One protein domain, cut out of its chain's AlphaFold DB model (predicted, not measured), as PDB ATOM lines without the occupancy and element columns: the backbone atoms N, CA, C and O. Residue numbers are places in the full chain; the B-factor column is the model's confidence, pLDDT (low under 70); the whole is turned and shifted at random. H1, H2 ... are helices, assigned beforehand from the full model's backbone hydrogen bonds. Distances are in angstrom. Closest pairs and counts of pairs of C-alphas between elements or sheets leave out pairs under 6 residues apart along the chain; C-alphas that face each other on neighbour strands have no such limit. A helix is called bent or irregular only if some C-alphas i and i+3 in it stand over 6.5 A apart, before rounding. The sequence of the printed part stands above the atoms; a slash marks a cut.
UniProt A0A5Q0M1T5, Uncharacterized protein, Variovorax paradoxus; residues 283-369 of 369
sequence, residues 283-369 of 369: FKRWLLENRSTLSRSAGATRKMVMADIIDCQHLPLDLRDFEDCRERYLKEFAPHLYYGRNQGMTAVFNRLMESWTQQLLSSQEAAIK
ATOM      1  N   PHE A 283      85.900 211.779 172.814       98.12
ATOM      2  CA  PHE A 283      85.114 211.559 171.599       98.12
ATOM      3  C   PHE A 283      84.051 210.466 171.778       98.12
ATOM      4  O   PHE A 283      82.926 210.563 171.285       98.12
ATOM      5  N   LYS A 284      84.392 209.420 172.534       97.06
ATOM      6  CA  LYS A 284      83.504 208.284 172.775       97.06
ATOM      7  C   LYS A 284      82.300 208.667 173.636       97.06
ATOM      8  O   LYS A 284      81.182 208.266 173.311       97.06
ATOM      9  N   ARG A 285      82.503 209.479 174.683       98.00
ATOM     10  CA  ARG A 285      81.407 210.064 175.470       98.00
ATOM     11  C   ARG A 285      80.497 210.904 174.581       98.00
ATOM     12  O   ARG A 285      79.288 210.687 174.579       98.00
ATOM     13  N   TRP A 286      81.081 211.795 173.781       98.25
ATOM     14  CA  TRP A 286      80.324 212.642 172.863       98.25
ATOM     15  C   TRP A 286      79.443 211.823 171.908       98.25
ATOM     16  O   TRP A 286      78.254 212.118 171.770       98.25
ATOM     17  N   LEU A 287      79.976 210.753 171.307       98.00
ATOM     18  CA  LEU A 287      79.207 209.865 170.428       98.00
ATOM     19  C   LEU A 287      78.023 209.203 171.136       98.00
ATOM     20  O   LEU A 287      76.949 209.071 170.547       98.00
ATOM     21  N   LEU A 288      78.215 208.768 172.380       97.88
ATOM     22  CA  LEU A 288      77.177 208.122 173.177       97.88
ATOM     23  C   LEU A 288      76.049 209.088 173.534       97.88
ATOM     24  O   LEU A 288      74.877 208.751 173.358       97.88
ATOM     25  N   GLU A 289      76.397 210.291 173.984       97.88
ATOM     26  CA  GLU A 289      75.432 211.322 174.383       97.88
ATOM     27  C   GLU A 289      74.668 211.891 173.179       97.88
ATOM     28  O   GLU A 289      73.481 212.196 173.286       97.88
ATOM     29  N   ASN A 290      75.299 211.943 172.002       97.75
ATOM     30  CA  ASN A 290      74.699 212.481 170.778       97.75
ATOM     31  C   ASN A 290      74.160 211.400 169.826       97.75
ATOM     32  O   ASN A 290      73.743 211.712 168.707       97.75
ATOM     33  N   ARG A 291      74.137 210.122 170.237       96.69
ATOM     34  CA  ARG A 291      73.828 208.982 169.354       96.69
ATOM     35  C   ARG A 291      72.507 209.140 168.601       96.69
ATOM     36  O   ARG A 291      72.451 208.841 167.408       96.69
ATOM     37  N   SER A 292      71.448 209.577 169.283       96.00
ATOM     38  CA  SER A 292      70.105 209.730 168.705       96.00
ATOM     39  C   SER A 292      70.078 210.812 167.625       96.00
ATOM     40  O   SER A 292      69.623 210.556 166.509       96.00
ATOM     41  N   THR A 293      70.634 211.987 167.923       96.88
ATOM     42  CA  THR A 293      70.760 213.117 166.995       96.88
ATOM     43  C   THR A 293      71.605 212.744 165.783       96.88
ATOM     44  O   THR A 293      71.166 212.923 164.648       96.88
ATOM     45  N   LEU A 294      72.773 212.139 166.011       96.31
ATOM     46  CA  LEU A 294      73.685 211.720 164.947       96.31
ATOM     47  C   LEU A 294      73.083 210.624 164.051       96.31
ATOM     48  O   LEU A 294      73.459 210.531 162.886       96.31
ATOM     49  N   SER A 295      72.142 209.817 164.559       95.25
ATOM     50  CA  SER A 295      71.545 208.691 163.822       95.25
ATOM     51  C   SER A 295      70.275 209.036 163.035       95.25
ATOM     52  O   SER A 295      69.937 208.293 162.110       95.25
ATOM     53  N   ARG A 296      69.569 210.125 163.380       94.75
ATOM     54  CA  ARG A 296      68.219 210.453 162.868       94.75
ATOM     55  C   ARG A 296      68.137 210.530 161.339       94.75
ATOM     56  O   ARG A 296      67.136 210.116 160.768       94.75
ATOM     57  N   SER A 297      69.211 210.964 160.683       90.19
ATOM     58  CA  SER A 297      69.293 211.078 159.216       90.19
ATOM     59  C   SER A 297      70.593 210.498 158.651       90.19
ATOM     60  O   SER A 297      71.002 210.812 157.538       90.19
ATOM     61  N   ALA A 298      71.278 209.658 159.429       94.38
ATOM     62  CA  ALA A 298      72.520 209.037 158.995       94.38
ATOM     63  C   ALA A 298      72.261 207.886 158.013       94.38
ATOM     64  O   ALA A 298      71.453 206.992 158.285       94.38
ATOM     65  N   GLY A 299      73.021 207.867 156.913       96.44
ATOM     66  CA  GLY A 299      73.131 206.698 156.042       96.44
ATOM     67  C   GLY A 299      73.748 205.491 156.763       96.44
ATOM     68  O   GLY A 299      74.361 205.630 157.827       96.44
ATOM     69  N   ALA A 300      73.605 204.301 156.169       96.38
ATOM     70  CA  ALA A 300      74.030 203.030 156.765       96.38
ATOM     71  C   ALA A 300      75.506 203.034 157.205       96.38
ATOM     72  O   ALA A 300      75.804 202.676 158.342       96.38
ATOM     73  N   THR A 301      76.412 203.547 156.366       95.44
ATOM     74  CA  THR A 301      77.851 203.626 156.667       95.44
ATOM     75  C   THR A 301      78.144 204.425 157.935       95.44
ATOM     76  O   THR A 301      78.971 204.017 158.741       95.44
ATOM     77  N   ARG A 302      77.446 205.546 158.161       96.19
ATOM     78  CA  ARG A 302      77.640 206.366 159.369       96.19
ATOM     79  C   ARG A 302      77.125 205.681 160.621       96.19
ATOM     80  O   ARG A 302      77.806 205.725 161.639       96.19
ATOM     81  N   LYS A 303      75.982 205.002 160.538       96.25
ATOM     82  CA  LYS A 303      75.458 204.202 161.655       96.25
ATOM     83  C   LYS A 303      76.404 203.053 162.014       96.25
ATOM     84  O   LYS A 303      76.653 202.843 163.195       96.25
ATOM     85  N   MET A 304      76.959 202.376 161.007       95.38
ATOM     86  CA  MET A 304      77.946 201.307 161.179       95.38
ATOM     87  C   MET A 304      79.229 201.826 161.838       95.38
ATOM     88  O   MET A 304      79.590 201.341 162.898       95.38
ATOM     89  N   VAL A 305      79.844 202.888 161.301       94.62
ATOM     90  CA  VAL A 305      81.061 203.488 161.885       94.62
ATOM     91  C   VAL A 305      80.832 203.935 163.334       94.62
ATOM     92  O   VAL A 305      81.675 203.700 164.195       94.62
ATOM     93  N   MET A 306      79.683 204.549 163.637       96.38
ATOM     94  CA  MET A 306      79.341 204.921 165.015       96.38
ATOM     95  C   MET A 306      79.207 203.703 165.934       96.38
ATOM     96  O   MET A 306      79.680 203.753 167.067       96.38
ATOM     97  N   ALA A 307      78.551 202.635 165.470       95.06
ATOM     98  CA  ALA A 307      78.415 201.394 166.227       95.06
ATOM     99  C   ALA A 307      79.788 200.764 166.496       95.06
ATOM    100  O   ALA A 307      80.102 200.506 167.655       95.06
ATOM    101  N   ASP A 308      80.638 200.650 165.473       93.25
ATOM    102  CA  ASP A 308      81.993 200.103 165.591       93.25
ATOM    103  C   ASP A 308      82.826 200.872 166.625       93.25
ATOM    104  O   ASP A 308      83.485 200.272 167.471       93.25
ATOM    105  N   ILE A 309      82.764 202.207 166.611       94.38
ATOM    106  CA  ILE A 309      83.477 203.050 167.578       94.38
ATOM    107  C   ILE A 309      82.943 202.857 169.007       94.38
ATOM    108  O   ILE A 309      83.723 202.732 169.955       94.38
ATOM    109  N   ILE A 310      81.619 202.851 169.184       95.00
ATOM    110  CA  ILE A 310      80.981 202.702 170.501       95.00
ATOM    111  C   ILE A 310      81.274 201.318 171.097       95.00
ATOM    112  O   ILE A 310      81.549 201.194 172.300       95.00
ATOM    113  N   ASP A 311      81.231 200.285 170.261       93.12
ATOM    114  CA  ASP A 311      81.435 198.896 170.656       93.12
ATOM    115  C   ASP A 311      82.915 198.534 170.789       93.12
ATOM    116  O   ASP A 311      83.251 197.609 171.533       93.12
ATOM    117  N   CYS A 312      83.805 199.303 170.157       92.06
ATOM    118  CA  CYS A 312      85.238 199.119 170.281       92.06
ATOM    119  C   CYS A 312      85.690 199.215 171.742       92.06
ATOM    120  O   CYS A 312      85.505 200.224 172.420       92.06
ATOM    121  N   GLN A 313      86.353 198.172 172.222       91.81
ATOM    122  CA  GLN A 313      86.901 198.076 173.575       91.81
ATOM    123  C   GLN A 313      88.219 198.849 173.751       91.81
ATOM    124  O   GLN A 313      88.603 199.209 174.862       91.81
ATOM    125  N   HIS A 314      88.883 199.154 172.638       91.62
ATOM    126  CA  HIS A 314      90.268 199.613 172.605       91.62
ATOM    127  C   HIS A 314      90.427 201.038 172.089       91.62
ATOM    128  O   HIS A 314      91.558 201.465 171.941       91.62
ATOM    129  N   LEU A 315      89.364 201.787 171.790       93.50
ATOM    130  CA  LEU A 315      89.531 203.166 171.323       93.50
ATOM    131  C   LEU A 315      90.043 204.060 172.476       93.50
ATOM    132  O   LEU A 315      89.416 204.039 173.542       93.50
ATOM    133  N   PRO A 316      91.120 204.852 172.285       94.88
ATOM    134  CA  PRO A 316      91.607 205.771 173.310       94.88
ATOM    135  C   PRO A 316      90.542 206.805 173.696       94.88
ATOM    136  O   PRO A 316      89.768 207.267 172.854       94.88
ATOM    137  N   LEU A 317      90.490 207.170 174.980       95.81
ATOM    138  CA  LEU A 317      89.570 208.204 175.472       95.81
ATOM    139  C   LEU A 317      90.147 209.616 175.319       95.81
ATOM    140  O   LEU A 317      89.393 210.578 175.230       95.81
ATOM    141  N   ASP A 318      91.471 209.724 175.261       94.88
ATOM    142  CA  ASP A 318      92.270 210.948 175.224       94.88
ATOM    143  C   ASP A 318      92.707 211.335 173.800       94.88
ATOM    144  O   ASP A 318      93.745 211.971 173.612       94.88
ATOM    145  N   LEU A 319      91.940 210.926 172.783       95.88
ATOM    146  CA  LEU A 319      92.175 211.358 171.404       95.88
ATOM    147  C   LEU A 319      92.090 212.885 171.303       95.88
ATOM    148  O   LEU A 319      91.329 213.509 172.038       95.88
ATOM    149  N   ARG A 320      92.842 213.482 170.374       95.06
ATOM    150  CA  ARG A 320      92.769 214.929 170.079       95.06
ATOM    151  C   ARG A 320      91.990 215.226 168.804       95.06
ATOM    152  O   ARG A 320      91.102 216.072 168.790       95.06
ATOM    153  N   ASP A 321      92.316 214.493 167.752       95.62
ATOM    154  CA  ASP A 321      91.744 214.624 166.419       95.62
ATOM    155  C   ASP A 321      91.887 213.294 165.658       95.62
ATOM    156  O   ASP A 321      92.315 212.268 166.208       95.62
ATOM    157  N   PHE A 322      91.474 213.291 164.392       95.62
ATOM    158  CA  PHE A 322      91.541 212.101 163.554       95.62
ATOM    159  C   PHE A 322      92.975 211.663 163.238       95.62
ATOM    160  O   PHE A 322      93.227 210.465 163.129       95.62
ATOM    161  N   GLU A 323      93.915 212.600 163.125       94.69
ATOM    162  CA  GLU A 323      95.319 212.298 162.842       94.69
ATOM    163  C   GLU A 323      95.978 211.607 164.045       94.69
ATOM    164  O   GLU A 323      96.613 210.565 163.899       94.69
ATOM    165  N   ASP A 324      95.723 212.109 165.254       94.19
ATOM    166  CA  ASP A 324      96.134 211.492 166.516       94.19
ATOM    167  C   ASP A 324      95.563 210.070 166.655       94.19
ATOM    168  O   ASP A 324      96.288 209.128 166.984       94.19
ATOM    169  N   CYS A 325      94.278 209.888 166.330       94.44
ATOM    170  CA  CYS A 325      93.633 208.572 166.289       94.44
ATOM    171  C   CYS A 325      94.291 207.645 165.263       94.44
ATOM    172  O   CYS A 325      94.535 206.465 165.540       94.44
ATOM    173  N   ARG A 326      94.604 208.172 164.077       92.38
ATOM    174  CA  ARG A 326      95.234 207.412 163.005       92.38
ATOM    175  C   ARG A 326      96.593 206.880 163.444       92.38
ATOM    176  O   ARG A 326      96.813 205.672 163.367       92.38
ATOM    177  N   GLU A 327      97.455 207.750 163.954       89.31
ATOM    178  CA  GLU A 327      98.829 207.399 164.316       89.31
ATOM    179  C   GLU A 327      98.926 206.527 165.572       89.31
ATOM    180  O   GLU A 327      99.701 205.570 165.588       89.31
ATOM    181  N   ARG A 328      98.140 206.818 166.617       87.94
ATOM    182  CA  ARG A 328      98.234 206.101 167.904       87.94
ATOM    183  C   ARG A 328      97.435 204.804 167.944       87.94
ATOM    184  O   ARG A 328      97.814 203.883 168.661       87.94
ATOM    185  N   TYR A 329      96.315 204.744 167.224       91.50
ATOM    186  CA  TYR A 329      95.346 203.657 167.359       91.50
ATOM    187  C   TYR A 329      95.110 202.895 166.056       91.50
ATOM    188  O   TYR A 329      95.306 201.680 166.031       91.50
ATOM    189  N   LEU A 330      94.719 203.562 164.962       91.31
ATOM    190  CA  LEU A 330      94.385 202.842 163.722       91.31
ATOM    191  C   LEU A 330      95.599 202.115 163.141       91.31
ATOM    192  O   LEU A 330      95.447 201.010 162.627       91.31
ATOM    193  N   LYS A 331      96.793 202.696 163.271       87.62
ATOM    194  CA  LYS A 331      98.061 202.084 162.860       87.62
ATOM    195  C   LYS A 331      98.305 200.715 163.498       87.62
ATOM    196  O   LYS A 331      98.742 199.791 162.823       87.62
ATOM    197  N   GLU A 332      98.003 200.605 164.787       86.06
ATOM    198  CA  GLU A 332      98.235 199.412 165.604       86.06
ATOM    199  C   GLU A 332      97.073 198.415 165.480       86.06
ATOM    200  O   GLU A 332      97.274 197.221 165.265       86.06
ATOM    201  N   PHE A 333      95.836 198.903 165.593       86.62
ATOM    202  CA  PHE A 333      94.657 198.058 165.774       86.62
ATOM    203  C   PHE A 333      93.884 197.783 164.484       86.62
ATOM    204  O   PHE A 333      93.385 196.679 164.281       86.62
ATOM    205  N   ALA A 334      93.788 198.762 163.587       82.88
ATOM    206  CA  ALA A 334      92.982 198.665 162.373       82.88
ATOM    207  C   ALA A 334      93.774 199.132 161.141       82.88
ATOM    208  O   ALA A 334      93.362 200.081 160.463       82.88
ATOM    209  N   PRO A 335      94.890 198.458 160.792       81.00
ATOM    210  CA  PRO A 335      95.781 198.917 159.729       81.00
ATOM    211  C   PRO A 335      95.072 199.044 158.370       81.00
ATOM    212  O   PRO A 335      95.446 199.862 157.537       81.00
ATOM    213  N   HIS A 336      93.990 198.299 158.133       76.94
ATOM    214  CA  HIS A 336      93.179 198.443 156.921       76.94
ATOM    215  C   HIS A 336      92.471 199.811 156.817       76.94
ATOM    216  O   HIS A 336      92.368 200.348 155.713       76.94
ATOM    217  N   LEU A 337      92.026 200.397 157.935       75.88
ATOM    218  CA  LEU A 337      91.500 201.769 157.976       75.88
ATOM    219  C   LEU A 337      92.629 202.800 157.876       75.88
ATOM    220  O   LEU A 337      92.447 203.842 157.249       75.88
ATOM    221  N   TYR A 338      93.795 202.485 158.448       79.81
ATOM    222  CA  TYR A 338      94.993 203.325 158.398       79.81
ATOM    223  C   TYR A 338      95.527 203.500 156.969       79.81
ATOM    224  O   TYR A 338      95.688 204.621 156.500       79.81
ATOM    225  N   TYR A 339      95.732 202.404 156.232       79.44
ATOM    226  CA  TYR A 339      96.259 202.425 154.859       79.44
ATOM    227  C   TYR A 339      95.200 202.779 153.796       79.44
ATOM    228  O   TYR A 339      95.388 202.494 152.616       79.44
ATOM    229  N   GLY A 340      94.061 203.356 154.198       74.62
ATOM    230  CA  GLY A 340      93.045 203.858 153.273       74.62
ATOM    231  C   GLY A 340      92.306 202.785 152.468       74.62
ATOM    232  O   GLY A 340      91.685 203.111 151.460       74.62
ATOM    233  N   ARG A 341      92.315 201.512 152.901       75.94
ATOM    234  CA  ARG A 341      91.619 200.421 152.186       75.94
ATOM    235  C   ARG A 341      90.091 200.531 152.263       75.94
ATOM    236  O   ARG A 341      89.396 199.849 151.521       75.94
ATOM    237  N   ASN A 342      89.567 201.392 153.138       85.50
ATOM    238  CA  ASN A 342      88.141 201.700 153.246       85.50
ATOM    239  C   ASN A 342      87.909 203.217 153.360       85.50
ATOM    240  O   ASN A 342      87.543 203.737 154.414       85.50
ATOM    241  N   GLN A 343      88.133 203.935 152.253       87.31
ATOM    242  CA  GLN A 343      88.021 205.399 152.196       87.31
ATOM    243  C   GLN A 343      86.657 205.920 152.674       87.31
ATOM    244  O   GLN A 343      86.589 206.963 153.321       87.31
ATOM    245  N   GLY A 344      85.573 205.177 152.413       92.44
ATOM    246  CA  GLY A 344      84.226 205.536 152.851       92.44
ATOM    247  C   GLY A 344      84.083 205.569 154.375       92.44
ATOM    248  O   GLY A 344      83.602 206.562 154.923       92.44
ATOM    249  N   MET A 345      84.536 204.519 155.073       92.62
ATOM    250  CA  MET A 345      84.528 204.494 156.542       92.62
ATOM    251  C   MET A 345      85.479 205.535 157.131       92.62
ATOM    252  O   MET A 345      85.081 206.265 158.038       92.62
ATOM    253  N   THR A 346      86.692 205.658 156.584       91.88
ATOM    254  CA  THR A 346      87.695 206.643 157.019       91.88
ATOM    255  C   THR A 346      87.150 208.072 156.925       91.88
ATOM    256  O   THR A 346      87.215 208.815 157.901       91.88
ATOM    257  N   ALA A 347      86.523 208.451 155.805       93.81
ATOM    258  CA  ALA A 347      85.941 209.784 155.624       93.81
ATOM    259  C   ALA A 347      84.761 210.061 156.572       93.81
ATOM    260  O   ALA A 347      84.527 211.196 156.988       93.81
ATOM    261  N   VAL A 348      83.973 209.038 156.904       96.00
ATOM    262  CA  VAL A 348      82.882 209.167 157.876       96.00
ATOM    263  C   VAL A 348      83.413 209.301 159.302       96.00
ATOM    264  O   VAL A 348      82.905 210.142 160.040       96.00
ATOM    265  N   PHE A 349      84.434 208.529 159.678       95.38
ATOM    266  CA  PHE A 349      85.093 208.650 160.978       95.38
ATOM    267  C   PHE A 349      85.706 210.051 161.127       95.38
ATOM    268  O   PHE A 349      85.366 210.752 162.079       95.38
ATOM    269  N   ASN A 350      86.496 210.514 160.152       95.88
ATOM    270  CA  ASN A 350      87.101 211.849 160.202       95.88
ATOM    271  C   ASN A 350      86.051 212.955 160.421       95.88
ATOM    272  O   ASN A 350      86.152 213.716 161.378       95.88
ATOM    273  N   ARG A 351      84.959 212.959 159.641       97.19
ATOM    274  CA  ARG A 351      83.871 213.944 159.804       97.19
ATOM    275  C   ARG A 351      83.200 213.909 161.179       97.19
ATOM    276  O   ARG A 351      82.759 214.947 161.674       97.19
ATOM    277  N   LEU A 352      83.078 212.731 161.798       97.69
ATOM    278  CA  LEU A 352      82.560 212.620 163.166       97.69
ATOM    279  C   LEU A 352      83.520 213.261 164.175       97.69
ATOM    280  O   LEU A 352      83.051 213.969 165.064       97.69
ATOM    281  N   MET A 353      84.831 213.049 164.030       97.50
ATOM    282  CA  MET A 353      85.828 213.678 164.904       97.50
ATOM    283  C   MET A 353      85.895 215.191 164.700       97.50
ATOM    284  O   MET A 353      85.861 215.913 165.686       97.50
ATOM    285  N   GLU A 354      85.874 215.679 163.456       97.69
ATOM    286  CA  GLU A 354      85.810 217.118 163.150       97.69
ATOM    287  C   GLU A 354      84.601 217.784 163.823       97.69
ATOM    288  O   GLU A 354      84.743 218.822 164.467       97.69
ATOM    289  N   SER A 355      83.422 217.150 163.743       97.75
ATOM    290  CA  SER A 355      82.198 217.649 164.389       97.75
ATOM    291  C   SER A 355      82.350 217.754 165.913       97.75
ATOM    292  O   SER A 355      81.909 218.724 166.526       97.75
ATOM    293  N   TRP A 356      82.979 216.754 166.533       97.94
ATOM    294  CA  TRP A 356      83.236 216.736 167.973       97.94
ATOM    295  C   TRP A 356      84.256 217.801 168.393       97.94
ATOM    296  O   TRP A 356      83.996 218.549 169.335       97.94
ATOM    297  N   THR A 357      85.376 217.922 167.677       97.19
ATOM    298  CA  THR A 357      86.409 218.930 167.953       97.19
ATOM    299  C   THR A 357      85.848 220.348 167.822       97.19
ATOM    300  O   THR A 357      86.092 221.178 168.695       97.19
ATOM    301  N   GLN A 358      85.033 220.621 166.796       97.38
ATOM    302  CA  GLN A 358      84.348 221.911 166.644       97.38
ATOM    303  C   GLN A 358      83.438 222.220 167.838       97.38
ATOM    304  O   GLN A 358      83.503 223.313 168.395       97.38
ATOM    305  N   GLN A 359      82.638 221.249 168.290       96.38
ATOM    306  CA  GLN A 359      81.759 221.439 169.446       96.38
ATOM    307  C   GLN A 359      82.538 221.681 170.750       96.38
ATOM    308  O   GLN A 359      82.105 222.485 171.580       96.38
ATOM    309  N   LEU A 360      83.676 221.004 170.943       93.69
ATOM    310  CA  LEU A 360      84.551 221.247 172.091       93.69
ATOM    311  C   LEU A 360      85.085 222.683 172.098       93.69
ATOM    312  O   LEU A 360      85.031 223.333 173.141       93.69
ATOM    313  N   LEU A 361      85.545 223.185 170.948       94.50
ATOM    314  CA  LEU A 361      86.038 224.558 170.810       94.50
ATOM    315  C   LEU A 361      84.935 225.578 171.114       94.50
ATOM    316  O   LEU A 361      85.126 226.448 171.960       94.50
ATOM    317  N   SER A 362      83.746 225.412 170.527       96.12
ATOM    318  CA  SER A 362      82.612 226.306 170.796       96.12
ATOM    319  C   SER A 362      82.191 226.304 172.270       96.12
ATOM    320  O   SER A 362      81.825 227.344 172.811       96.12
ATOM    321  N   SER A 363      82.266 225.152 172.946       93.56
ATOM    322  CA  SER A 363      81.940 225.049 174.376       93.56
ATOM    323  C   SER A 363      82.977 225.751 175.260       93.56
ATOM    324  O   SER A 363      82.618 226.330 176.281       93.56
ATOM    325  N   GLN A 364      84.256 225.729 174.870       92.44
ATOM    326  CA  GLN A 364      85.325 226.444 175.577       92.44
ATOM    327  C   GLN A 364      85.197 227.959 175.404       92.44
ATOM    328  O   GLN A 364      85.294 228.693 176.382       92.44
ATOM    329  N   GLU A 365      84.916 228.428 174.186       95.38
ATOM    330  CA  GLU A 365      84.669 229.849 173.914       95.38
ATOM    331  C   GLU A 365      83.461 230.384 174.690       95.38
ATOM    332  O   GLU A 365      83.494 231.511 175.182       95.38
ATOM    333  N   ALA A 366      82.405 229.575 174.825       94.94
ATOM    334  CA  ALA A 366      81.219 229.927 175.599       94.94
ATOM    335  C   ALA A 366      81.464 229.956 177.116       94.94
ATOM    336  O   ALA A 366      80.742 230.654 177.810       94.94
ATOM    337  N   ALA A 367      82.453 229.217 177.630       93.19
ATOM    338  CA  ALA A 367      82.793 229.201 179.056       93.19
ATOM    339  C   ALA A 367      83.730 230.349 179.480       93.19
ATOM    340  O   ALA A 367      83.875 230.610 180.671       93.19
ATOM    341  N   ILE A 368      84.406 230.990 178.519       94.56
ATOM    342  CA  ILE A 368      85.293 232.145 178.752       94.56
ATOM    343  C   ILE A 368      84.505 233.465 178.748       94.56
ATOM    344  O   ILE A 368      84.943 234.440 179.360       94.56
ATOM    345  N   LYS A 369      83.376 233.497 178.038       87.31
ATOM    346  CA  LYS A 369      82.438 234.624 178.009       87.31
ATOM    347  C   LYS A 369      81.505 234.565 179.207       87.31
ATOM    348  O   LYS A 369      81.184 235.659 179.716       87.31
TER     349      LYS A 369
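AT A GLANCE: This is residues 283 to 369 of the 369 residues of an uncharacterized protein of Variovorax paradoxus (UniProt A0A5Q0M1T5). One long helix, H6, is the spine of the domain, with two separate groups of shorter helices packed on it, H1 and H3 with the short H2 near H3 in one and H4 with H5 in the other, and its last part, with the final residue, sticks out as an arm at residues 361 to 369. H3 packs steeply on the first half of H6, with H1 beside it and the short H2 farther out; H4 meets H6 at its first residue and, with the little H5, makes a second group apart from H1 and H2. The printed part has 87 residues with six named helices, in the order H1 to H6, and no named strand; the class is all helix. The whole is compact, with a radius of gyration of the C-alphas of 13.3 A, and spans 43 by 29 by 22 A.

HOW THE PARTS SIT: H6, residues 343 to 368, is the hub, touching four other helices. H3, residues 300 to 311, touches it with residues 301 to 306 alone, at a steep tilt of 66 degrees, the same way; the closest C-alphas, of Arg 302 and Val 348, are 6.1 A apart. H1, residues 283 to 289, only just touches H6, with 3 pairs of C-alphas within 8 A, about perpendicular at 81 degrees; the closest, of Phe 283 and Trp 356, are 6.6 A apart. H1 also touches H3, about perpendicular at 75 degrees, closest at the C-alphas of Lys 284 and Ile 310, 6.5 A. H2, residues 291 to 295, is close to H3 but not clearly touching, with the closest C-alphas, of Ser 295 and Lys 303, 6.3 A apart. H4, residues 322 to 333, touches H6 with residue 322 alone, at a steep tilt of 48 degrees, opposite ways; the closest C-alphas, of Phe 322 and Asn 350, are 5.6 A apart. H5, residues 335 to 338, touches H4, closest at the C-alphas of Leu 330 and Tyr 338, 5.4 A. H5 and H6 only just touch, and only at the corner, with 3 pairs within 8 A, closest at the C-alphas of Leu 337 and Thr 346, 6.3 A. H3 and H4 are apart. The helix packing is mostly crossed: none of the four pairs H1 and H3, H1 and H6, H3 and H6, H4 and H6 is at a shallow tilt. In H1, H2, H3 and H6 every O i to N i+4 pair is within hydrogen-bond range, in H4 6 of 8, and H5 is too short for such a pair.

IN THESE COORDINATES: H6 is 37.8 A long, from C-alpha 343 at (88.021, 205.399, 152.196) to C-alpha 368 at (85.293, 232.145, 178.752). H3 measures 16.3 A, H4 14.6 A and H1 10.1 A, the last beginning at C-alpha 283 at (85.114, 211.559, 171.599); H2 measures 6.0 A and H5 4.7 A. H4 is neither bent nor irregular, but only just: C-alphas 328 and 331 are 6.5 A apart.

THE WHOLE: The two C-alphas farthest apart, of Arg 341 and Lys 369, are 43.8 A apart. Without residues 361 to 369 the body spans 31 by 25 by 23 A. The printed part has no cut and no long link; the link from H3 to H4, 10 residues, is short, and the others are tight. The mean pLDDT of the printed part is 92.9, lowest among the helices in H5 at 78, and no printed residue is under 70.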